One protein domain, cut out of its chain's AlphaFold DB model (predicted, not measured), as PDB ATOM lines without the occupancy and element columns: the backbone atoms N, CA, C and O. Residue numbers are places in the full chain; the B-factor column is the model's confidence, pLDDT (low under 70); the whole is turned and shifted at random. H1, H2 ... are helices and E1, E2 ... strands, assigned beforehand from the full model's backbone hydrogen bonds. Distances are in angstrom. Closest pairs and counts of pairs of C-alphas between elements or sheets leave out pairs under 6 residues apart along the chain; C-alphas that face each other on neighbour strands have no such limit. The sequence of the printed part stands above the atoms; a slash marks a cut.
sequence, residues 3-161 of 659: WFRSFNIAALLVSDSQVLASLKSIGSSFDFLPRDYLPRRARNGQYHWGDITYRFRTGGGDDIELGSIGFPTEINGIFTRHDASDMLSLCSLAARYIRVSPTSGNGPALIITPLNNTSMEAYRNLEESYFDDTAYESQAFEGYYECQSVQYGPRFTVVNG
ATOM      1  N   TRP A   3     129.238 197.839 229.035       88.88
ATOM      2  CA  TRP A   3     129.173 199.301 229.067       88.88
ATOM      3  C   TRP A   3     128.501 199.803 230.342       88.88
ATOM      4  O   TRP A   3     127.389 199.394 230.670       88.88
ATOM      5  N   PHE A   4     129.135 200.780 230.974       85.75
ATOM      6  CA  PHE A   4     128.604 201.566 232.076       85.75
ATOM      7  C   PHE A   4     128.440 203.003 231.599       85.75
ATOM      8  O   PHE A   4     129.365 203.597 231.046       85.75
ATOM      9  N   ARG A   5     127.249 203.570 231.784       86.69
ATOM     10  CA  ARG A   5     126.970 204.961 231.424       86.69
ATOM     11  C   ARG A   5     126.516 205.719 232.659       86.69
ATOM     12  O   ARG A   5     125.603 205.279 233.351       86.69
ATOM     13  N   SER A   6     127.159 206.849 232.917       81.44
ATOM     14  CA  SER A   6     126.647 207.882 233.818       81.44
ATOM     15  C   SER A   6     126.014 209.004 232.988       81.44
ATOM     16  O   SER A   6     125.837 208.858 231.782       81.44
ATOM     17  N   PHE A   7     125.676 210.139 233.604       76.31
ATOM     18  CA  PHE A   7     125.156 211.300 232.871       76.31
ATOM     19  C   PHE A   7     126.161 211.896 231.875       76.31
ATOM     20  O   PHE A   7     125.747 212.419 230.847       76.31
ATOM     21  N   ASN A   8     127.465 211.794 232.161       84.25
ATOM     22  CA  ASN A   8     128.511 212.474 231.389       84.25
ATOM     23  C   ASN A   8     129.598 211.532 230.848       84.25
ATOM     24  O   ASN A   8     130.404 211.955 230.025       84.25
ATOM     25  N   ILE A   9     129.646 210.278 231.308       88.00
ATOM     26  CA  ILE A   9     130.724 209.330 230.993       88.00
ATOM     27  C   ILE A   9     130.142 208.035 230.433       88.00
ATOM     28  O   ILE A   9     129.171 207.502 230.971       88.00
ATOM     29  N   ALA A  10     130.781 207.502 229.396       91.50
ATOM     30  CA  ALA A  10     130.619 206.124 228.957       91.50
ATOM     31  C   ALA A  10     131.933 205.361 229.187       91.50
ATOM     32  O   ALA A  10     132.962 205.714 228.615       91.50
ATOM     33  N   ALA A  11     131.887 204.321 230.016       91.81
ATOM     34  CA  ALA A  11     133.009 203.444 230.335       91.81
ATOM     35  C   ALA A  11     132.736 202.019 229.839       91.81
ATOM     36  O   ALA A  11     131.610 201.530 229.940       91.81
ATOM     37  N   LEU A  12     133.756 201.340 229.317       91.88
ATOM     38  CA  LEU A  12     133.683 199.931 228.925       91.88
ATOM     39  C   LEU A  12     134.636 199.113 229.786       91.88
ATOM     40  O   LEU A  12     135.834 199.372 229.761       91.88
ATOM     41  N   LEU A  13     134.122 198.098 230.478       91.06
ATOM     42  CA  LEU A  13     134.954 197.121 231.180       91.06
ATOM     43  C   LEU A  13     135.074 195.830 230.367       91.06
ATOM     44  O   LEU A  13     134.097 195.352 229.773       91.06
ATOM     45  N   VAL A  14     136.262 195.230 230.361       89.12
ATOM     46  CA  VAL A  14     136.443 193.833 229.953       89.12
ATOM     47  C   VAL A  14     135.786 192.950 231.012       89.12
ATOM     48  O   VAL A  14     136.030 193.113 232.200       89.12
ATOM     49  N   SER A  15     134.906 192.038 230.594       85.56
ATOM     50  CA  SER A  15     134.051 191.289 231.528       85.56
ATOM     51  C   SER A  15     134.848 190.334 232.418       85.56
ATOM     52  O   SER A  15     134.524 190.206 233.593       85.56
ATOM     53  N   ASP A  16     135.893 189.713 231.876       84.75
ATOM     54  CA  ASP A  16     136.637 188.673 232.590       84.75
ATOM     55  C   ASP A  16     137.745 189.265 233.472       84.75
ATOM     56  O   ASP A  16     137.911 188.847 234.612       84.75
ATOM     57  N   SER A  17     138.466 190.276 232.975       83.44
ATOM     58  CA  SER A  17     139.582 190.905 233.697       83.44
ATOM     59  C   SER A  17     139.195 192.148 234.499       83.44
ATOM     60  O   SER A  17     140.011 192.644 235.265       83.44
ATOM     61  N   GLN A  18     137.983 192.685 234.312       84.31
ATOM     62  CA  GLN A  18     137.530 193.962 234.889       84.31
ATOM     63  C   GLN A  18     138.400 195.179 234.514       84.31
ATOM     64  O   GLN A  18     138.238 196.254 235.088       84.31
ATOM     65  N   VAL A  19     139.260 195.043 233.498       86.50
ATOM     66  CA  VAL A  19     140.074 196.136 232.953       86.50
ATOM     67  C   VAL A  19     139.182 197.200 232.320       86.50
ATOM     68  O   VAL A  19     138.280 196.880 231.533       86.50
ATOM     69  N   LEU A  20     139.450 198.473 232.619       88.50
ATOM     70  CA  LEU A  20     138.798 199.600 231.954       88.50
ATOM     71  C   LEU A  20     139.389 199.787 230.549       88.50
ATOM     72  O   LEU A  20     140.495 200.274 230.386       88.50
ATOM     73  N   ALA A  21     138.620 199.394 229.532       90.00
ATOM     74  CA  ALA A  21     139.032 199.333 228.129       90.00
ATOM     75  C   ALA A  21     138.695 200.587 227.305       90.00
ATOM     76  O   ALA A  21     139.161 200.735 226.179       90.00
ATOM     77  N   SER A  22     137.786 201.435 227.789       92.50
ATOM     78  CA  SER A  22     137.342 202.650 227.092       92.50
ATOM     79  C   SER A  22     136.751 203.616 228.104       92.50
ATOM     80  O   SER A  22     135.982 203.189 228.971       92.50
ATOM     81  N   LEU A  23     137.073 204.900 227.976       92.44
ATOM     82  CA  LEU A  23     136.514 205.970 228.791       92.44
ATOM     83  C   LEU A  23     136.249 207.183 227.898       92.44
ATOM     84  O   LEU A  23     137.176 207.795 227.378       92.44
ATOM     85  N   LYS A  24     134.976 207.546 227.726       93.00
ATOM     86  CA  LYS A  24     134.552 208.627 226.824       93.00
ATOM     87  C   LYS A  24     133.641 209.628 227.511       93.00
ATOM     88  O   LYS A  24     132.845 209.259 228.377       93.00
ATOM     89  N   SER A  25     133.683 210.871 227.038       90.94
ATOM     90  CA  SER A  25     132.577 211.806 227.253       90.94
ATOM     91  C   SER A  25     131.363 211.378 226.428       90.94
ATOM     92  O   SER A  25     131.498 211.000 225.261       90.94
ATOM     93  N   ILE A  26     130.162 211.455 227.002       86.88
ATOM     94  CA  ILE A  26     128.932 211.206 226.242       86.88
ATOM     95  C   ILE A  26     128.782 212.263 225.141       86.88
ATOM     96  O   ILE A  26     128.823 213.461 225.400       86.88
ATOM     97  N   GLY A  27     128.591 211.802 223.902       84.88
ATOM     98  CA  GLY A  27     128.480 212.662 222.718       84.88
ATOM     99  C   GLY A  27     129.816 212.984 222.040       84.88
ATOM    100  O   GLY A  27     129.811 213.605 220.983       84.88
ATOM    101  N   SER A  28     130.944 212.532 222.597       88.00
ATOM    102  CA  SER A  28     132.254 212.619 221.949       88.00
ATOM    103  C   SER A  28     132.679 211.274 221.355       88.00
ATOM    104  O   SER A  28     132.366 210.210 221.894       88.00
ATOM    105  N   SER A  29     133.417 211.317 220.245       89.12
ATOM    106  CA  SER A  29     134.118 210.154 219.691       89.12
ATOM    107  C   SER A  29     135.436 209.859 220.416       89.12
ATOM    108  O   SER A  29     135.868 208.701 220.407       89.12
ATOM    109  N   PHE A  30     136.022 210.873 221.067       90.62
ATOM    110  CA  PHE A  30     137.326 210.815 221.723       90.62
ATOM    111  C   PHE A  30     137.335 209.802 222.872       90.62
ATOM    112  O   PHE A  30     136.430 209.795 223.714       90.62
ATOM    113  N   ASP A  31     138.354 208.944 222.890       92.19
ATOM    114  CA  ASP A  31     138.589 207.964 223.947       92.19
ATOM    115  C   ASP A  31     139.827 208.371 224.740       92.19
ATOM    116  O   ASP A  31     140.907 208.535 224.173       92.19
ATOM    117  N   PHE A  32     139.665 208.534 226.052       90.31
ATOM    118  CA  PHE A  32     140.785 208.843 226.937       90.31
ATOM    119  C   PHE A  32     141.725 207.647 227.113       90.31
ATOM    120  O   PHE A  32     142.826 207.836 227.626       90.31
ATOM    121  N   LEU A  33     141.309 206.440 226.704       89.56
ATOM    122  CA  LEU A  33     142.092 205.207 226.780       89.56
ATOM    123  C   LEU A  33     142.450 204.688 225.380       89.56
ATOM    124  O   LEU A  33     141.655 204.869 224.453       89.56
ATOM    125  N   PRO A  34     143.603 204.010 225.218       87.62
ATOM    126  CA  PRO A  34     144.106 203.521 223.934       87.62
ATOM    127  C   PRO A  34     143.363 202.246 223.492       87.62
ATOM    128  O   PRO A  34     143.923 201.157 223.354       87.62
ATOM    129  N   ARG A  35     142.043 202.356 223.310       88.94
ATOM    130  CA  ARG A  35     141.141 201.232 223.020       88.94
ATOM    131  C   ARG A  35     141.502 200.507 221.723       88.94
ATOM    132  O   ARG A  35     141.352 199.290 221.634       88.94
ATOM    133  N   ASP A  36     141.924 201.253 220.712       86.06
ATOM    134  CA  ASP A  36     142.405 200.745 219.424       86.06
ATOM    135  C   ASP A  36     143.679 199.896 219.570       86.06
ATOM    136  O   ASP A  36     143.882 198.944 218.813       86.06
ATOM    137  N   TYR A  37     144.479 200.168 220.602       85.88
ATOM    138  CA  TYR A  37     145.682 199.420 220.963       85.88
ATOM    139  C   TYR A  37     145.449 198.260 221.929       85.88
ATOM    140  O   TYR A  37     146.328 197.406 222.061       85.88
ATOM    141  N   LEU A  38     144.276 198.162 222.560       87.38
ATOM    142  CA  LEU A  38     143.979 197.125 223.555       87.38
ATOM    143  C   LEU A  38     144.333 195.690 223.095       87.38
ATOM    144  O   LEU A  38     144.936 194.963 223.882       87.38
ATOM    145  N   PRO A  39     144.060 195.255 221.842       87.88
ATOM    146  CA  PRO A  39     144.448 193.914 221.391       87.88
ATOM    147  C   PRO A  39     145.966 193.678 221.343       87.88
ATOM    148  O   PRO A  39     146.408 192.538 221.456       87.88
ATOM    149  N   ARG A  40     146.760 194.738 221.156       85.75
ATOM    150  CA  ARG A  40     148.233 194.687 221.117       85.75
ATOM    151  C   ARG A  40     148.830 194.724 222.524       85.75
ATOM    152  O   ARG A  40     149.888 194.147 222.750       85.75
ATOM    153  N   ARG A  41     148.110 195.340 223.468       84.94
ATOM    154  CA  ARG A  41     148.502 195.501 224.874       84.94
ATOM    155  C   ARG A  41     148.058 194.359 225.788       84.94
ATOM    156  O   ARG A  41     148.409 194.349 226.951       84.94
ATOM    157  N   ALA A  42     147.362 193.341 225.286       85.06
ATOM    158  CA  ALA A  42     146.892 192.212 226.100       85.06
ATOM    159  C   ALA A  42     147.998 191.208 226.525       85.06
ATOM    160  O   ALA A  42     147.702 190.043 226.802       85.06
ATOM    161  N   ARG A  43     149.276 191.612 226.517       85.44
ATOM    162  CA  ARG A  43     150.438 190.757 226.817       85.44
ATOM    163  C   ARG A  43     150.942 191.002 228.237       85.44
ATOM    164  O   ARG A  43     150.764 192.078 228.792       85.44
ATOM    165  N   ASN A  44     151.627 190.010 228.807       83.56
ATOM    166  CA  ASN A  44     152.285 190.166 230.105       83.56
ATOM    167  C   ASN A  44     153.271 191.344 230.076       83.56
ATOM    168  O   ASN A  44     154.019 191.496 229.110       83.56
ATOM    169  N   GLY A  45     153.289 192.133 231.152       78.56
ATOM    170  CA  GLY A  45     154.160 193.304 231.268       78.56
ATOM    171  C   GLY A  45     153.626 194.568 230.586       78.56
ATOM    172  O   GLY A  45     154.386 195.520 230.466       78.56
ATOM    173  N   GLN A  46     152.366 194.575 230.139       82.62
ATOM    174  CA  GLN A  46     151.630 195.765 229.698       82.62
ATOM    175  C   GLN A  46     150.597 196.121 230.779       82.62
ATOM    176  O   GLN A  46     149.794 195.265 231.157       82.62
ATOM    177  N   TYR A  47     150.642 197.343 231.308       83.50
ATOM    178  CA  TYR A  47     149.804 197.772 232.425       83.50
ATOM    179  C   TYR A  47     148.486 198.391 231.963       83.50
ATOM    180  O   TYR A  47     148.406 199.083 230.944       83.50
ATOM    181  N   HIS A  48     147.454 198.205 232.777       83.06
ATOM    182  CA  HIS A  48     146.106 198.686 232.522       83.06
ATOM    183  C   HIS A  48     145.457 199.310 233.757       83.06
ATOM    184  O   HIS A  48     145.816 199.041 234.907       83.06
ATOM    185  N   TRP A  49     144.405 200.098 233.523       80.44
ATOM    186  CA  TRP A  49     143.485 200.477 234.594       80.44
ATOM    187  C   TRP A  49     142.850 199.236 235.228       80.44
ATOM    188  O   TRP A  49     142.055 198.539 234.588       80.44
ATOM    189  N   GLY A  50     143.156 199.026 236.507       73.25
ATOM    190  CA  GLY A  50     142.751 197.850 237.281       73.25
ATOM    191  C   GLY A  50     143.936 197.131 237.926       73.25
ATOM    192  O   GLY A  50     143.742 196.421 238.911       73.25
ATOM    193  N   ASP A  51     145.149 197.373 237.427       76.69
ATOM    194  CA  ASP A  51     146.374 196.804 237.977       76.69
ATOM    195  C   ASP A  51     146.809 197.511 239.271       76.69
ATOM    196  O   ASP A  51     146.438 198.656 239.550       76.69
ATOM    197  N   ILE A  52     147.627 196.818 240.069       74.88
ATOM    198  CA  ILE A  52     148.253 197.345 241.286       74.88
ATOM    199  C   ILE A  52     149.747 197.048 241.210       74.88
ATOM    200  O   ILE A  52     150.151 195.893 241.079       74.88
ATOM    201  N   THR A  53     150.568 198.085 241.330       73.12
ATOM    202  CA  THR A  53     152.024 197.975 241.430       73.12
ATOM    203  C   THR A  53     152.459 198.179 242.874       73.12
ATOM    204  O   THR A  53     151.837 198.928 243.625       73.12
ATOM    205  N   TYR A  54     153.534 197.514 243.289       72.38
ATOM    206  CA  TYR A  54     154.167 197.777 244.576       72.38
ATOM    207  C   TYR A  54     155.687 197.723 244.447       72.38
ATOM    208  O   TYR A  54     156.240 196.926 243.691       72.38
ATOM    209  N   ARG A  55     156.372 198.579 245.204       71.94
ATOM    210  CA  ARG A  55     157.825 198.542 245.378       71.94
ATOM    211  C   ARG A  55     158.130 198.087 246.789       71.94
ATOM    212  O   ARG A  55     157.493 198.540 247.737       71.94
ATOM    213  N   PHE A  56     159.138 197.242 246.928       71.38
ATOM    214  CA  PHE A  56     159.621 196.789 248.222       71.38
ATOM    215  C   PHE A  56     161.146 196.749 248.236       71.38
ATOM    216  O   PHE A  56     161.784 196.662 247.187       71.38
ATOM    217  N   ARG A  57     161.727 196.817 249.431       76.75
ATOM    218  CA  ARG A  57     163.141 196.537 249.676       76.75
ATOM    219  C   ARG A  57     163.265 195.513 250.795       76.75
ATOM    220  O   ARG A  57     162.459 195.503 251.723       76.75
ATOM    221  N   THR A  58     164.271 194.657 250.709       77.06
ATOM    222  CA  THR A  58     164.641 193.769 251.815       77.06
ATOM    223  C   THR A  58     165.366 194.594 252.877       77.06
ATOM    224  O   THR A  58     166.348 195.274 252.563       77.06
ATOM    225  N   GLY A  59     164.859 194.582 254.109       72.94
ATOM    226  CA  GLY A  59     165.515 195.183 255.266       72.94
ATOM    227  C   GLY A  59     166.681 194.327 255.770       72.94
ATOM    228  O   GLY A  59     167.057 193.330 255.157       72.94
ATOM    229  N   GLY A  60     167.279 194.715 256.899       70.25
ATOM    230  CA  GLY A  60     168.203 193.823 257.604       70.25
ATOM    231  C   GLY A  60     167.427 192.694 258.291       70.25
ATOM    232  O   GLY A  60     166.527 192.985 259.070       70.25
ATOM    233  N   GLY A  61     167.783 191.430 258.036       76.06
ATOM    234  CA  GLY A  61     167.048 190.255 258.536       76.06
ATOM    235  C   GLY A  61     166.036 189.708 257.517       76.06
ATOM    236  O   GLY A  61     166.283 189.802 256.318       76.06
ATOM    237  N   ASP A  62     164.918 189.148 258.000       79.25
ATOM    238  CA  ASP A  62     163.802 188.611 257.187       79.25
ATOM    239  C   ASP A  62     162.692 189.656 256.906       79.25
ATOM    240  O   ASP A  62     161.628 189.326 256.375       79.25
ATOM    241  N   ASP A  63     162.914 190.924 257.261       76.81
ATOM    242  CA  ASP A  63     161.921 191.990 257.114       76.81
ATOM    243  C   ASP A  63     161.832 192.502 255.662       76.81
ATOM    244  O   ASP A  63     162.841 192.773 255.003       76.81
ATOM    245  N   ILE A  64     160.605 192.708 255.173       74.94
ATOM    246  CA  ILE A  64     160.317 193.375 253.895       74.94
ATOM    247  C   ILE A  64     159.710 194.743 254.190       74.94
ATOM    248  O   ILE A  64     158.660 194.847 254.820       74.94
ATOM    249  N   GLU A  65     160.334 195.797 253.676       76.81
ATOM    250  CA  GLU A  65     159.777 197.144 253.715       76.81
ATOM    251  C   GLU A  65     159.064 197.441 252.397       76.81
ATOM    252  O   GLU A  65     159.679 197.456 251.327       76.81
ATOM    253  N   LEU A  66     157.757 197.686 252.473       68.56
ATOM    254  CA  LEU A  66     156.978 198.196 251.349       68.56
ATOM    255  C   LEU A  66     157.297 199.683 251.170       68.56
ATOM    256  O   LEU A  66     156.986 200.495 252.036       68.56
ATOM    257  N   GLY A  67     157.921 200.027 250.046       67.00
ATOM    258  CA  GLY A  67     158.285 201.401 249.708       67.00
ATOM    259  C   GLY A  67     157.130 202.178 249.081       67.00
ATOM    260  O   GLY A  67     156.927 203.341 249.406       67.00
ATOM    261  N   SER A  68     156.356 201.549 248.192       69.81
ATOM    262  CA  SER A  68     155.182 202.188 247.591       69.81
ATOM    263  C   SER A  68     154.156 201.187 247.086       69.81
ATOM    264  O   SER A  68     154.508 200.070 246.721       69.81
ATOM    265  N   ILE A  69     152.900 201.618 247.005       71.44
ATOM    266  CA  ILE A  69     151.818 200.954 246.266       71.44
ATOM    267  C   ILE A  69     151.302 201.972 245.273       71.44
ATOM    268  O   ILE A  69     151.033 203.092 245.699       71.44
ATOM    269  N   GLY A  70     151.091 201.613 244.014       71.50
ATOM    270  CA  GLY A  70     150.397 202.514 243.120       71.50
ATOM    271  C   GLY A  70     149.588 201.878 242.011       71.50
ATOM    272  O   GLY A  70     149.447 200.663 241.903       71.50
ATOM    273  N   PHE A  71     148.953 202.771 241.259       75.31
ATOM    274  CA  PHE A  71     147.899 202.447 240.309       75.31
ATOM    275  C   PHE A  71     148.317 202.919 238.928       75.31
ATOM    276  O   PHE A  71     148.375 204.138 238.729       75.31
ATOM    277  N   PRO A  72     148.598 201.998 237.992       77.69
ATOM    278  CA  PRO A  72     148.843 202.350 236.608       77.69
ATOM    279  C   PRO A  72     147.682 203.157 236.032       77.69
ATOM    280  O   PRO A  72     146.525 202.736 236.018       77.69
ATOM    281  N   THR A  73     148.014 204.354 235.572       77.75
ATOM    282  CA  THR A  73     147.089 205.272 234.919       77.75
ATOM    283  C   THR A  73     147.320 205.187 233.421       77.75
ATOM    284  O   THR A  73     148.182 205.880 232.880       77.75
ATOM    285  N   GLU A  74     146.553 204.327 232.754       79.94
ATOM    286  CA  GLU A  74     146.570 204.217 231.298       79.94
ATOM    287  C   GLU A  74     145.859 205.416 230.662       79.94
ATOM    288  O   GLU A  74     144.711 205.721 230.969       79.94
ATOM    289  N   ILE A  75     146.537 206.140 229.782       84.62
ATOM    290  CA  ILE A  75     145.921 207.185 228.963       84.62
ATOM    291  C   ILE A  75     146.229 206.910 227.501       84.62
ATOM    292  O   ILE A  75     147.148 206.157 227.180       84.62
ATOM    293  N   ASN A  76     145.461 207.517 226.602       85.00
ATOM    294  CA  ASN A  76     145.671 207.375 225.171       85.00
ATOM    295  C   ASN A  76     146.881 208.203 224.692       85.00
ATOM    296  O   ASN A  76     146.720 209.151 223.934       85.00
ATOM    297  N   GLY A  77     148.070 207.909 225.220       78.75
ATOM    298  CA  GLY A  77     149.337 208.600 224.954       78.75
ATOM    299  C   GLY A  77     150.300 207.802 224.069       78.75
ATOM    300  O   GLY A  77     151.501 208.056 224.099       78.75
ATOM    301  N   ILE A  78     149.793 206.807 223.333       76.56
ATOM    302  CA  ILE A  78     150.574 205.988 222.399       76.56
ATOM    303  C   ILE A  78     150.489 206.649 221.027       76.56
ATOM    304  O   ILE A  78     149.400 206.708 220.461       76.56
ATOM    305  N   PHE A  79     151.614 207.136 220.499       76.00
ATOM    306  CA  PHE A  79     151.655 207.764 219.168       76.00
ATOM    307  C   PHE A  79     152.250 206.854 218.085       76.00
ATOM    308  O   PHE A  79     152.244 207.195 216.904       76.00
ATOM    309  N   THR A  80     152.812 205.704 218.467       73.19
ATOM    310  CA  THR A  80     153.382 204.736 217.524       73.19
ATOM    311  C   THR A  80     152.330 204.348 216.477       73.19
ATOM    312  O   THR A  80     151.168 204.154 216.809       73.19
ATOM    313  N   ARG A  81     152.718 204.235 215.198       74.31
ATOM    314  CA  ARG A  81     151.830 203.932 214.045       74.31
ATOM    315  C   ARG A  81     150.673 204.914 213.806       74.31
ATOM    316  O   ARG A  81     149.832 204.614 212.961       74.31
ATOM    317  N   HIS A  82     150.641 206.060 214.478       77.56
ATOM    318  CA  HIS A  82     149.770 207.173 214.117       77.56
ATOM    319  C   HIS A  82     150.576 208.195 213.324       77.56
ATOM    320  O   HIS A  82     151.716 208.512 213.672       77.56
ATOM    321  N   ASP A  83     149.990 208.716 212.250       77.69
ATOM    322  CA  ASP A  83     150.506 209.947 211.661       77.69
ATOM    323  C   ASP A  83     150.153 211.155 212.549       77.69
ATOM    324  O   ASP A  83     149.468 211.044 213.570       77.69
ATOM    325  N   ALA A  84     150.637 212.341 212.187       76.56
ATOM    326  CA  ALA A  84     150.410 213.533 212.995       76.56
ATOM    327  C   ALA A  84     148.911 213.895 213.128       76.56
ATOM    328  O   ALA A  84     148.484 214.424 214.158       76.56
ATOM    329  N   SER A  85     148.099 213.605 212.104       80.56
ATOM    330  CA  SER A  85     146.663 213.904 212.090       80.56
ATOM    331  C   SER A  85     145.865 212.931 212.960       80.56
ATOM    332  O   SER A  85     145.001 213.350 213.741       80.56
ATOM    333  N   ASP A  86     146.221 211.649 212.907       83.06
ATOM    334  CA  ASP A  86     145.724 210.624 213.814       83.06
ATOM    335  C   ASP A  86     146.075 210.988 215.257       83.06
ATOM    336  O   ASP A  86     145.212 210.976 216.131       83.06
ATOM    337  N   MET A  87     147.308 211.433 215.502       81.31
ATOM    338  CA  MET A  87     147.747 211.815 216.838       81.31
ATOM    339  C   MET A  87     146.913 212.976 217.413       81.31
ATOM    340  O   MET A  87     146.426 212.891 218.542       81.31
ATOM    341  N   LEU A  88     146.675 214.049 216.645       81.25
ATOM    342  CA  LEU A  88     145.863 215.179 217.122       81.25
ATOM    343  C   LEU A  88     144.398 214.812 217.403       81.25
ATOM    344  O   LEU A  88     143.748 215.489 218.211       81.25
ATOM    345  N   SER A  89     143.874 213.796 216.716       83.69
ATOM    346  CA  SER A  89     142.462 213.412 216.776       83.69
ATOM    347  C   SER A  89     142.171 212.278 217.761       83.69
ATOM    348  O   SER A  89     141.090 212.260 218.356       83.69
ATOM    349  N   LEU A  90     143.118 211.361 217.954       83.94
ATOM    350  CA  LEU A  90     142.947 210.150 218.753       83.94
ATOM    351  C   LEU A  90     143.666 210.233 220.095       83.94
ATOM    352  O   LEU A  90     143.161 209.687 221.072       83.94
ATOM    353  N   CYS A  91     144.800 210.929 220.170       82.31
ATOM    354  CA  CYS A  91     145.668 210.848 221.334       82.31
ATOM    355  C   CYS A  91     145.436 211.980 222.345       82.31
ATOM    356  O   CYS A  91     144.858 213.039 222.070       82.31
ATOM    357  N   SER A  92     145.898 211.729 223.563       80.50
ATOM    358  CA  SER A  92     145.828 212.614 224.713       80.50
ATOM    359  C   SER A  92     147.166 212.708 225.413       80.50
ATOM    360  O   SER A  92     148.063 211.889 225.235       80.50
ATOM    361  N   LEU A  93     147.235 213.710 226.267       77.00
ATOM    362  CA  LEU A  93     148.403 214.049 227.024       77.00
ATOM    363  C   LEU A  93     147.998 214.416 228.474       77.00
ATOM    364  O   LEU A  93     147.015 215.143 228.670       77.00
ATOM    365  N   ALA A  94     148.744 213.974 229.489       71.94
ATOM    366  CA  ALA A  94     148.529 214.141 230.930       71.94
ATOM    367  C   ALA A  94     149.515 215.122 231.618       71.94
ATOM    368  O   ALA A  94     150.421 215.718 231.036       71.94
ATOM    369  N   ALA A  95     149.221 215.478 232.867       66.25
ATOM    370  CA  ALA A  95     150.045 216.342 233.721       66.25
ATOM    371  C   ALA A  95     149.688 216.082 235.193       66.25
ATOM    372  O   ALA A  95     148.659 215.463 235.460       66.25
ATOM    373  N   ARG A  96     150.484 216.584 236.152       65.25
ATOM    374  CA  ARG A  96     150.252 216.408 237.606       65.25
ATOM    375  C   ARG A  96     148.802 216.730 238.028       65.25
ATOM    376  O   ARG A  96     148.191 217.657 237.494       65.25
ATOM    377  N   TYR A  97     148.283 215.981 239.012       60.59
ATOM    378  CA  TYR A  97     146.844 215.869 239.335       60.59
ATOM    379  C   TYR A  97     146.012 215.325 238.154       60.59
ATOM    380  O   TYR A  97     144.899 215.788 237.907       60.59
ATOM    381  N   ILE A  98     146.643 214.414 237.399       71.94
ATOM    382  CA  ILE A  98     146.230 213.750 236.152       71.94
ATOM    383  C   ILE A  98     145.195 214.562 235.368       71.94
ATOM    384  O   ILE A  98     143.999 214.265 235.337       71.94
ATOM    385  N   ARG A  99     145.688 215.639 234.752       82.44
ATOM    386  CA  ARG A  99     144.939 216.481 233.813       82.44
ATOM    387  C   ARG A  99     145.199 215.994 232.392       82.44
ATOM    388  O   ARG A  99     146.244 216.304 231.821       82.44
ATOM    389  N   VAL A 100     144.257 215.245 231.839       86.00
ATOM    390  CA  VAL A 100     144.329 214.655 230.502       86.00
ATOM    391  C   VAL A 100     143.611 215.560 229.507       86.00
ATOM    392  O   VAL A 100     142.433 215.870 229.675       86.00
ATOM    393  N   SER A 101     144.306 215.968 228.454       88.38
ATOM    394  CA  SER A 101     143.758 216.780 227.364       88.38
ATOM    395  C   SER A 101     144.053 216.103 226.030       88.38
ATOM    396  O   SER A 101     145.158 215.580 225.887       88.38
ATOM    397  N   PRO A 102     143.141 216.149 225.043       88.25
ATOM    398  CA  PRO A 102     143.463 215.770 223.669       88.25
ATOM    399  C   PRO A 102     144.691 216.535 223.172       88.25
ATOM    400  O   PRO A 102     144.866 217.705 223.538       88.25
ATOM    401  N   THR A 103     145.528 215.926 222.332       85.12
ATOM    402  CA  THR A 103     146.769 216.585 221.891       85.12
ATOM    403  C   THR A 103     146.503 217.843 221.066       85.12
ATOM    404  O   THR A 103     147.228 218.828 221.187       85.12
ATOM    405  N   SER A 104     145.394 217.889 220.323       83.62
ATOM    406  CA  SER A 104     144.918 219.116 219.660       83.62
ATOM    407  C   SER A 104     144.602 220.264 220.631       83.62
ATOM    408  O   SER A 104     144.572 221.432 220.243       83.62
ATOM    409  N   GLY A 105     144.347 219.963 221.905       84.50
ATOM    410  CA  GLY A 105     143.803 220.901 222.885       84.50
ATOM    411  C   GLY A 105     142.311 221.205 222.695       84.50
ATOM    412  O   GLY A 105     141.748 221.958 223.492       84.50
ATOM    413  N   ASN A 106     141.675 220.612 221.680       83.94
ATOM    414  CA  ASN A 106     140.258 220.760 221.371       83.94
ATOM    415  C   ASN A 106     139.477 219.521 221.822       83.94
ATOM    416  O   ASN A 106     139.966 218.400 221.738       83.94
ATOM    417  N   GLY A 107     138.230 219.719 222.252       87.94
ATOM    418  CA  GLY A 107     137.364 218.634 222.716       87.94
ATOM    419  C   GLY A 107     137.405 218.411 224.233       87.94
ATOM    420  O   GLY A 107     137.961 219.229 224.974       87.94
ATOM    421  N   PRO A 108     136.747 217.344 224.720       89.56
ATOM    422  CA  PRO A 108     136.612 217.097 226.148       89.56
ATOM    423  C   PRO A 108     137.959 216.724 226.771       89.56
ATOM    424  O   PRO A 108     138.705 215.915 226.228       89.56
ATOM    425  N   ALA A 109     138.238 217.283 227.943       91.25
ATOM    426  CA  ALA A 109     139.369 216.898 228.782       91.25
ATOM    427  C   ALA A 109     138.899 215.995 229.938       91.25
ATOM    428  O   ALA A 109     137.697 215.820 230.161       91.25
ATOM    429  N   LEU A 110     139.837 215.429 230.689       88.81
ATOM    430  CA  LEU A 110     139.581 214.584 231.851       88.81
ATOM    431  C   LEU A 110     140.485 215.024 233.004       88.81
ATOM    432  O   LEU A 110     141.675 215.261 232.820       88.81
ATOM    433  N   ILE A 111     139.920 215.126 234.204       86.25
ATOM    434  CA  ILE A 111     140.700 215.216 235.440       86.25
ATOM    435  C   ILE A 111     140.506 213.945 236.251       86.25
ATOM    436  O   ILE A 111     139.382 213.437 236.356       86.25
ATOM    437  N   ILE A 112     141.592 213.460 236.843       79.88
ATOM    438  CA  ILE A 112     141.556 212.385 237.829       79.88
ATOM    439  C   ILE A 112     142.039 212.965 239.148       79.88
ATOM    440  O   ILE A 112     143.207 213.318 239.305       79.88
ATOM    441  N   THR A 113     141.112 213.106 240.086       75.81
ATOM    442  CA  THR A 113     141.411 213.608 241.426       75.81
ATOM    443  C   THR A 113     141.338 212.479 242.445       75.81
ATOM    444  O   THR A 113     140.653 211.479 242.208       75.81
ATOM    445  N   PRO A 114     142.020 212.605 243.592       69.94
ATOM    446  CA  PRO A 114     141.859 211.631 244.652       69.94
ATOM    447  C   PRO A 114     140.420 211.632 245.193       69.94
ATOM    448  O   PRO A 114     139.779 212.677 245.341       69.94
ATOM    449  N   LEU A 115     139.896 210.445 245.482       70.69
ATOM    450  CA  LEU A 115     138.666 210.240 246.233       70.69
ATOM    451  C   LEU A 115     139.016 210.313 247.722       70.69
ATOM    452  O   LEU A 115     139.935 209.649 248.186       70.69
ATOM    453  N   ASN A 116     138.261 211.088 248.496       69.50
ATOM    454  CA  ASN A 116     138.516 211.276 249.929       69.50
ATOM    455  C   ASN A 116     139.939 211.828 250.198       69.50
ATOM    456  O   ASN A 116     140.308 212.837 249.604       69.50
ATOM    457  N   ASN A 117     140.703 211.203 251.104       63.25
ATOM    458  CA  ASN A 117     142.026 211.657 251.560       63.25
ATOM    459  C   ASN A 117     143.189 210.860 250.934       63.25
ATOM    460  O   ASN A 117     144.253 210.757 251.534       63.25
ATOM    461  N   THR A 118     142.996 210.264 249.755       62.56
ATOM    462  CA  THR A 118     144.068 209.580 249.016       62.56
ATOM    463  C   THR A 118     145.180 210.581 248.661       62.56
ATOM    464  O   THR A 118     144.964 211.484 247.854       62.56
ATOM    465  N   SER A 119     146.377 210.437 249.238       59.38
ATOM    466  CA  SER A 119     147.559 211.186 248.785       59.38
ATOM    467  C   SER A 119     147.954 210.747 247.371       59.38
ATOM    468  O   SER A 119     147.848 209.566 247.049       59.38
ATOM    469  N   MET A 120     148.388 211.689 246.530       63.78
ATOM    470  CA  MET A 120     149.018 211.429 245.229       63.78
ATOM    471  C   MET A 120     150.368 212.147 245.217       63.78
ATOM    472  O   MET A 120     150.434 213.350 244.963       63.78
ATOM    473  N   GLU A 121     151.433 211.426 245.563       55.97
ATOM    474  CA  GLU A 121     152.718 212.049 245.929       55.97
ATOM    475  C   GLU A 121     153.759 211.988 244.810       55.97
ATOM    476  O   GLU A 121     154.508 212.942 244.603       55.97
ATOM    477  N   ALA A 122     153.752 210.902 244.041       60.84
ATOM    478  CA  ALA A 122     154.726 210.622 242.999       60.84
ATOM    479  C   ALA A 122     154.043 210.207 241.693       60.84
ATOM    480  O   ALA A 122     152.884 209.792 241.681       60.84
ATOM    481  N   TYR A 123     154.780 210.378 240.599       65.06
ATOM    482  CA  TYR A 123     154.353 210.109 239.235       65.06
ATOM    483  C   TYR A 123     155.608 209.827 238.410       65.06
ATOM    484  O   TYR A 123     156.568 210.594 238.473       65.06
ATOM    485  N   ARG A 124     155.629 208.719 237.678       67.62
ATOM    486  CA  ARG A 124     156.743 208.312 236.808       67.62
ATOM    487  C   ARG A 124     156.206 207.461 235.674       67.62
ATOM    488  O   ARG A 124     155.168 206.841 235.870       67.62
ATOM    489  N   ASN A 125     156.938 207.389 234.570       72.50
ATOM    490  CA  ASN A 125     156.661 206.399 233.536       72.50
ATOM    491  C   ASN A 125     156.874 204.991 234.129       72.50
ATOM    492  O   ASN A 125     157.863 204.762 234.830       72.50
ATOM    493  N   LEU A 126     155.945 204.071 233.882       72.75
ATOM    494  CA  LEU A 126     156.141 202.647 234.136       72.75
ATOM    495  C   LEU A 126     156.937 202.033 232.985       72.75
ATOM    496  O   LEU A 126     156.683 202.353 231.827       72.75
ATOM    497  N   GLU A 127     157.864 201.151 233.340       73.00
ATOM    498  CA  GLU A 127     158.624 200.322 232.406       73.00
ATOM    499  C   GLU A 127     157.758 199.135 231.975       73.00
ATOM    500  O   GLU A 127     157.377 198.312 232.816       73.00
ATOM    501  N   GLU A 128     157.437 199.049 230.686       74.50
ATOM    502  CA  GLU A 128     156.759 197.890 230.104       74.50
ATOM    503  C   GLU A 128     157.716 197.048 229.266       74.50
ATOM    504  O   GLU A 128     158.725 197.502 228.737       74.50
ATOM    505  N   SER A 129     157.362 195.776 229.094       79.06
ATOM    506  CA  SER A 129     158.095 194.919 228.163       79.06
ATOM    507  C   SER A 129     157.970 195.440 226.730       79.06
ATOM    508  O   SER A 129     156.863 195.692 226.250       79.06
ATOM    509  N   TYR A 130     159.104 195.550 226.037       76.06
ATOM    510  CA  TYR A 130     159.153 195.983 224.644       76.06
ATOM    511  C   TYR A 130     158.525 194.949 223.699       76.06
ATOM    512  O   TYR A 130     158.886 193.769 223.716       76.06
ATOM    513  N   PHE A 131     157.653 195.414 222.800       75.88
ATOM    514  CA  PHE A 131     157.165 194.641 221.657       75.88
ATOM    515  C   PHE A 131     157.035 195.533 220.417       75.88
ATOM    516  O   PHE A 131     156.509 196.626 220.536       75.88
ATOM    517  N   ASP A 132     157.396 195.074 219.216       74.06
ATOM    518  CA  ASP A 132     157.376 195.887 217.976       74.06
ATOM    519  C   ASP A 132     156.028 196.570 217.648       74.06
ATOM    520  O   ASP A 132     155.958 197.586 216.950       74.06
ATOM    521  N   ASP A 133     154.911 195.988 218.079       72.81
ATOM    522  CA  ASP A 133     153.568 196.525 217.866       72.81
ATOM    523  C   ASP A 133     153.075 197.450 218.982       72.81
ATOM    524  O   ASP A 133     152.100 198.170 218.761       72.81
ATOM    525  N   THR A 134     153.769 197.471 220.119       67.62
ATOM    526  CA  THR A 134     153.588 198.403 221.242       67.62
ATOM    527  C   THR A 134     154.905 199.102 221.588       67.62
ATOM    528  O   THR A 134     155.103 199.531 222.715       67.62
ATOM    529  N   ALA A 135     155.827 199.223 220.630       60.84
ATOM    530  CA  ALA A 135     157.138 199.830 220.815       60.84
ATOM    531  C   ALA A 135     156.944 201.343 220.922       60.84
ATOM    532  O   ALA A 135     156.980 202.071 219.929       60.84
ATOM    533  N   TYR A 136     156.599 201.797 222.122       57.97
ATOM    534  CA  TYR A 136     156.322 203.197 222.426       57.97
ATOM    535  C   TYR A 136     157.434 203.794 223.305       57.97
ATOM    536  O   TYR A 136     157.684 204.997 223.236       57.97
ATOM    537  N   GLU A 137     158.190 202.956 224.036       52.06
ATOM    538  CA  GLU A 137     159.424 203.324 224.760       52.06
ATOM    539  C   GLU A 137     160.603 203.638 223.823       52.06
ATOM    540  O   GLU A 137     161.759 203.679 224.231       52.06
ATOM    541  N   SER A 138     160.329 203.858 222.542       43.22
ATOM    542  CA  SER A 138     161.347 204.108 221.537       43.22
ATOM    543  C   SER A 138     161.170 205.439 220.824       43.22
ATOM    544  O   SER A 138     161.715 205.520 219.736       43.22
ATOM    545  N   GLN A 139     160.413 206.410 221.383       46.72
ATOM    546  CA  GLN A 139     160.463 207.873 221.110       46.72
ATOM    547  C   GLN A 139     159.126 208.616 221.375       46.72
ATOM    548  O   GLN A 139     159.123 209.842 221.455       46.72
ATOM    549  N   ALA A 140     157.990 207.924 221.529       47.78
ATOM    550  CA  ALA A 140     156.666 208.497 221.244       47.78
ATOM    551  C   ALA A 140     155.628 208.256 222.353       47.78
ATOM    552  O   ALA A 140     154.538 207.736 222.097       47.78
ATOM    553  N   PHE A 141     155.987 208.584 223.595       46.94
ATOM    554  CA  PHE A 141     155.173 208.200 224.741       46.94
ATOM    555  C   PHE A 141     155.119 209.241 225.843       46.94
ATOM    556  O   PHE A 141     156.139 209.731 226.328       46.94
ATOM    557  N   GLU A 142     153.897 209.485 226.295       43.62
ATOM    558  CA  GLU A 142     153.643 210.001 227.618       43.62
ATOM    559  C   GLU A 142     153.310 208.824 228.551       43.62
ATOM    560  O   GLU A 142     152.248 208.233 228.408       43.62
ATOM    561  N   GLY A 143     154.231 208.525 229.478       43.50
ATOM    562  CA  GLY A 143     154.166 207.551 230.581       43.50
ATOM    563  C   GLY A 143     152.843 206.866 230.931       43.50
ATOM    564  O   GLY A 143     151.797 207.498 230.997       43.50
ATOM    565  N   TYR A 144     152.903 205.606 231.369       49.66
ATOM    566  CA  TYR A 144     151.923 205.110 232.335       49.66
ATOM    567  C   TYR A 144     152.368 205.521 233.698       49.66
ATOM    568  O   TYR A 144     153.552 205.441 234.005       49.66
ATOM    569  N   TYR A 145     151.425 205.966 234.504       48.91
ATOM    570  CA  TYR A 145     151.795 206.639 235.721       48.91
ATOM    571  C   TYR A 145     151.299 205.924 236.945       48.91
ATOM    572  O   TYR A 145     150.140 205.537 237.016       48.91
ATOM    573  N   GLU A 146     152.193 205.782 237.912       50.00
ATOM    574  CA  GLU A 146     151.901 205.234 239.224       50.00
ATOM    575  C   GLU A 146     151.657 206.374 240.218       50.00
ATOM    576  O   GLU A 146     152.535 207.212 240.408       50.00
ATOM    577  N   CYS A 147     150.493 206.395 240.875       50.38
ATOM    578  CA  CYS A 147     150.239 207.249 242.043       50.38
ATOM    579  C   CYS A 147     150.333 206.452 243.347       50.38
ATOM    580  O   CYS A 147     149.702 205.404 243.449       50.38
ATOM    581  N   GLN A 148     151.048 206.980 244.349       53.00
ATOM    582  CA  GLN A 148     151.310 206.292 245.621       53.00
ATOM    583  C   GLN A 148     150.336 206.696 246.744       53.00
ATOM    584  O   GLN A 148     150.198 207.892 246.990       53.00
ATOM    585  N   SER A 149     149.657 205.742 247.415       52.25
ATOM    586  CA  SER A 149     148.701 206.046 248.510       52.25
ATOM    587  C   SER A 149     148.390 204.893 249.488       52.25
ATOM    588  O   SER A 149     148.646 203.736 249.177       52.25
ATOM    589  N   VAL A 150     147.774 205.212 250.645       52.06
ATOM    590  CA  VAL A 150     147.438 204.282 251.758       52.06
ATOM    591  C   VAL A 150     145.918 203.986 251.889       52.06
ATOM    592  O   VAL A 150     145.532 202.999 252.511       52.06
ATOM    593  N   GLN A 151     145.025 204.777 251.270       47.47
ATOM    594  CA  GLN A 151     143.569 204.512 251.194       47.47
ATOM    595  C   GLN A 151     143.020 204.978 249.831       47.47
ATOM    596  O   GLN A 151     143.454 206.017 249.344       47.47
ATOM    597  N   TYR A 152     142.101 204.232 249.194       61.50
ATOM    598  CA  TYR A 152     141.996 204.224 247.720       61.50
ATOM    599  C   TYR A 152     140.683 204.735 247.107       61.50
ATOM    600  O   TYR A 152     139.587 204.319 247.484       61.50
ATOM    601  N   GLY A 153     140.829 205.543 246.055       60.72
ATOM    602  CA  GLY A 153     139.866 205.711 244.966       60.72
ATOM    603  C   GLY A 153     140.235 206.900 244.067       60.72
ATOM    604  O   GLY A 153     140.532 207.966 244.590       60.72
ATOM    605  N   PRO A 154     140.241 206.780 242.732       73.19
ATOM    606  CA  PRO A 154     140.260 207.939 241.842       73.19
ATOM    607  C   PRO A 154     138.835 208.416 241.520       73.19
ATOM    608  O   PRO A 154     137.911 207.620 241.344       73.19
ATOM    609  N   ARG A 155     138.647 209.731 241.391       76.75
ATOM    610  CA  ARG A 155     137.448 210.344 240.809       76.75
ATOM    611  C   ARG A 155     137.763 210.824 239.397       76.75
ATOM    612  O   ARG A 155     138.525 211.770 239.221       76.75
ATOM    613  N   PHE A 156     137.085 210.245 238.411       81.69
ATOM    614  CA  PHE A 156     137.118 210.699 237.022       81.69
ATOM    615  C   PHE A 156     136.078 211.797 236.805       81.69
ATOM    616  O   PHE A 156     134.891 211.593 237.065       81.69
ATOM    617  N   THR A 157     136.507 212.959 236.315       85.38
ATOM    618  CA  THR A 157     135.599 214.053 235.948       85.38
ATOM    619  C   THR A 157     135.908 214.518 234.533       85.38
ATOM    620  O   THR A 157     136.986 215.041 234.260       85.38
ATOM    621  N   VAL A 158     134.949 214.328 233.628       87.25
ATOM    622  CA  VAL A 158     135.039 214.815 232.248       87.25
ATOM    623  C   VAL A 158     134.729 216.307 232.191       87.25
ATOM    624  O   VAL A 158     133.791 216.792 232.824       87.25
ATOM    625  N   VAL A 159     135.507 217.027 231.389       88.50
ATOM    626  CA  VAL A 159     135.469 218.479 231.238       88.50
ATOM    627  C   VAL A 159     135.158 218.813 229.781       88.50
ATOM    628  O   VAL A 159     136.052 218.950 228.950       88.50
ATOM    629  N   ASN A 160     133.870 218.942 229.457       86.19
ATOM    630  CA  ASN A 160     133.416 219.154 228.075       86.19
ATOM    631  C   ASN A 160     133.900 220.471 227.450       86.19
ATOM    632  O   ASN A 160     134.022 220.549 226.234       86.19
ATOM    633  N   GLY A 161     134.211 221.489 228.258       85.19
ATOM    634  CA  GLY A 161     134.821 222.729 227.768       85.19
ATOM    635  C   GLY A 161     136.346 222.687 227.623       85.19
ATOM    636  O   GLY A 161     136.964 223.743 227.495       85.19
TER     637      GLY A 161
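This is residues 3 to 161 of the 659 residues of an uncharacterized protein of Trichoderma asperellum CBS 433.97 (UniProt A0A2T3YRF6). Little regular structure: three small antiparallel sheets, E1-E2-E3, E4-E5-E8 and E6-E7-E9, sit among long loops, and hairpin E4-E5 sticks out, tipped by residues 59 to 63. The printed part has 159 residues with nine strands and two short helices, H1 after E3, H2 after E5; mostly strand, under half in named elements. It is compact, radius of gyration of the C-alphas 16.4 A, spanning 56 by 39 by 31 A.

Start with E1, residues 3 to 5, E2, 9 to 13, and E3, 20 to 25, a meander of successive hairpins: N 4 to O 11, 2.8 A; N 10 to O 24, 2.9 A. H1, 38 to 41, is too short for O i to N i+4 pairs; H2, 84 to 90, has each within hydrogen-bond range. E5, 64 to 73, pairs with E4, 53 to 58 (N 53 to O 70, 2.9 A), and E8, 145 to 148 (N 73 to O 145, 2.8 A). Hairpin E6, 99 to 102, and E7, 109 to 114, has N 100 to O 110, 2.8 A; E7 and E9, 154 to 159, N 111 to O 157, 2.9 A.

Find E1 beginning at C-alpha 3 (129.173, 199.301, 229.067) and E9 ending at C-alpha 159 (135.469, 218.479, 231.238); E5 is 26.0 A long.

The printed part has no cut; the E7 to E8 link is long, 30 residues, and pLDDT is under 70 in 36 residues, among them 134 to 153.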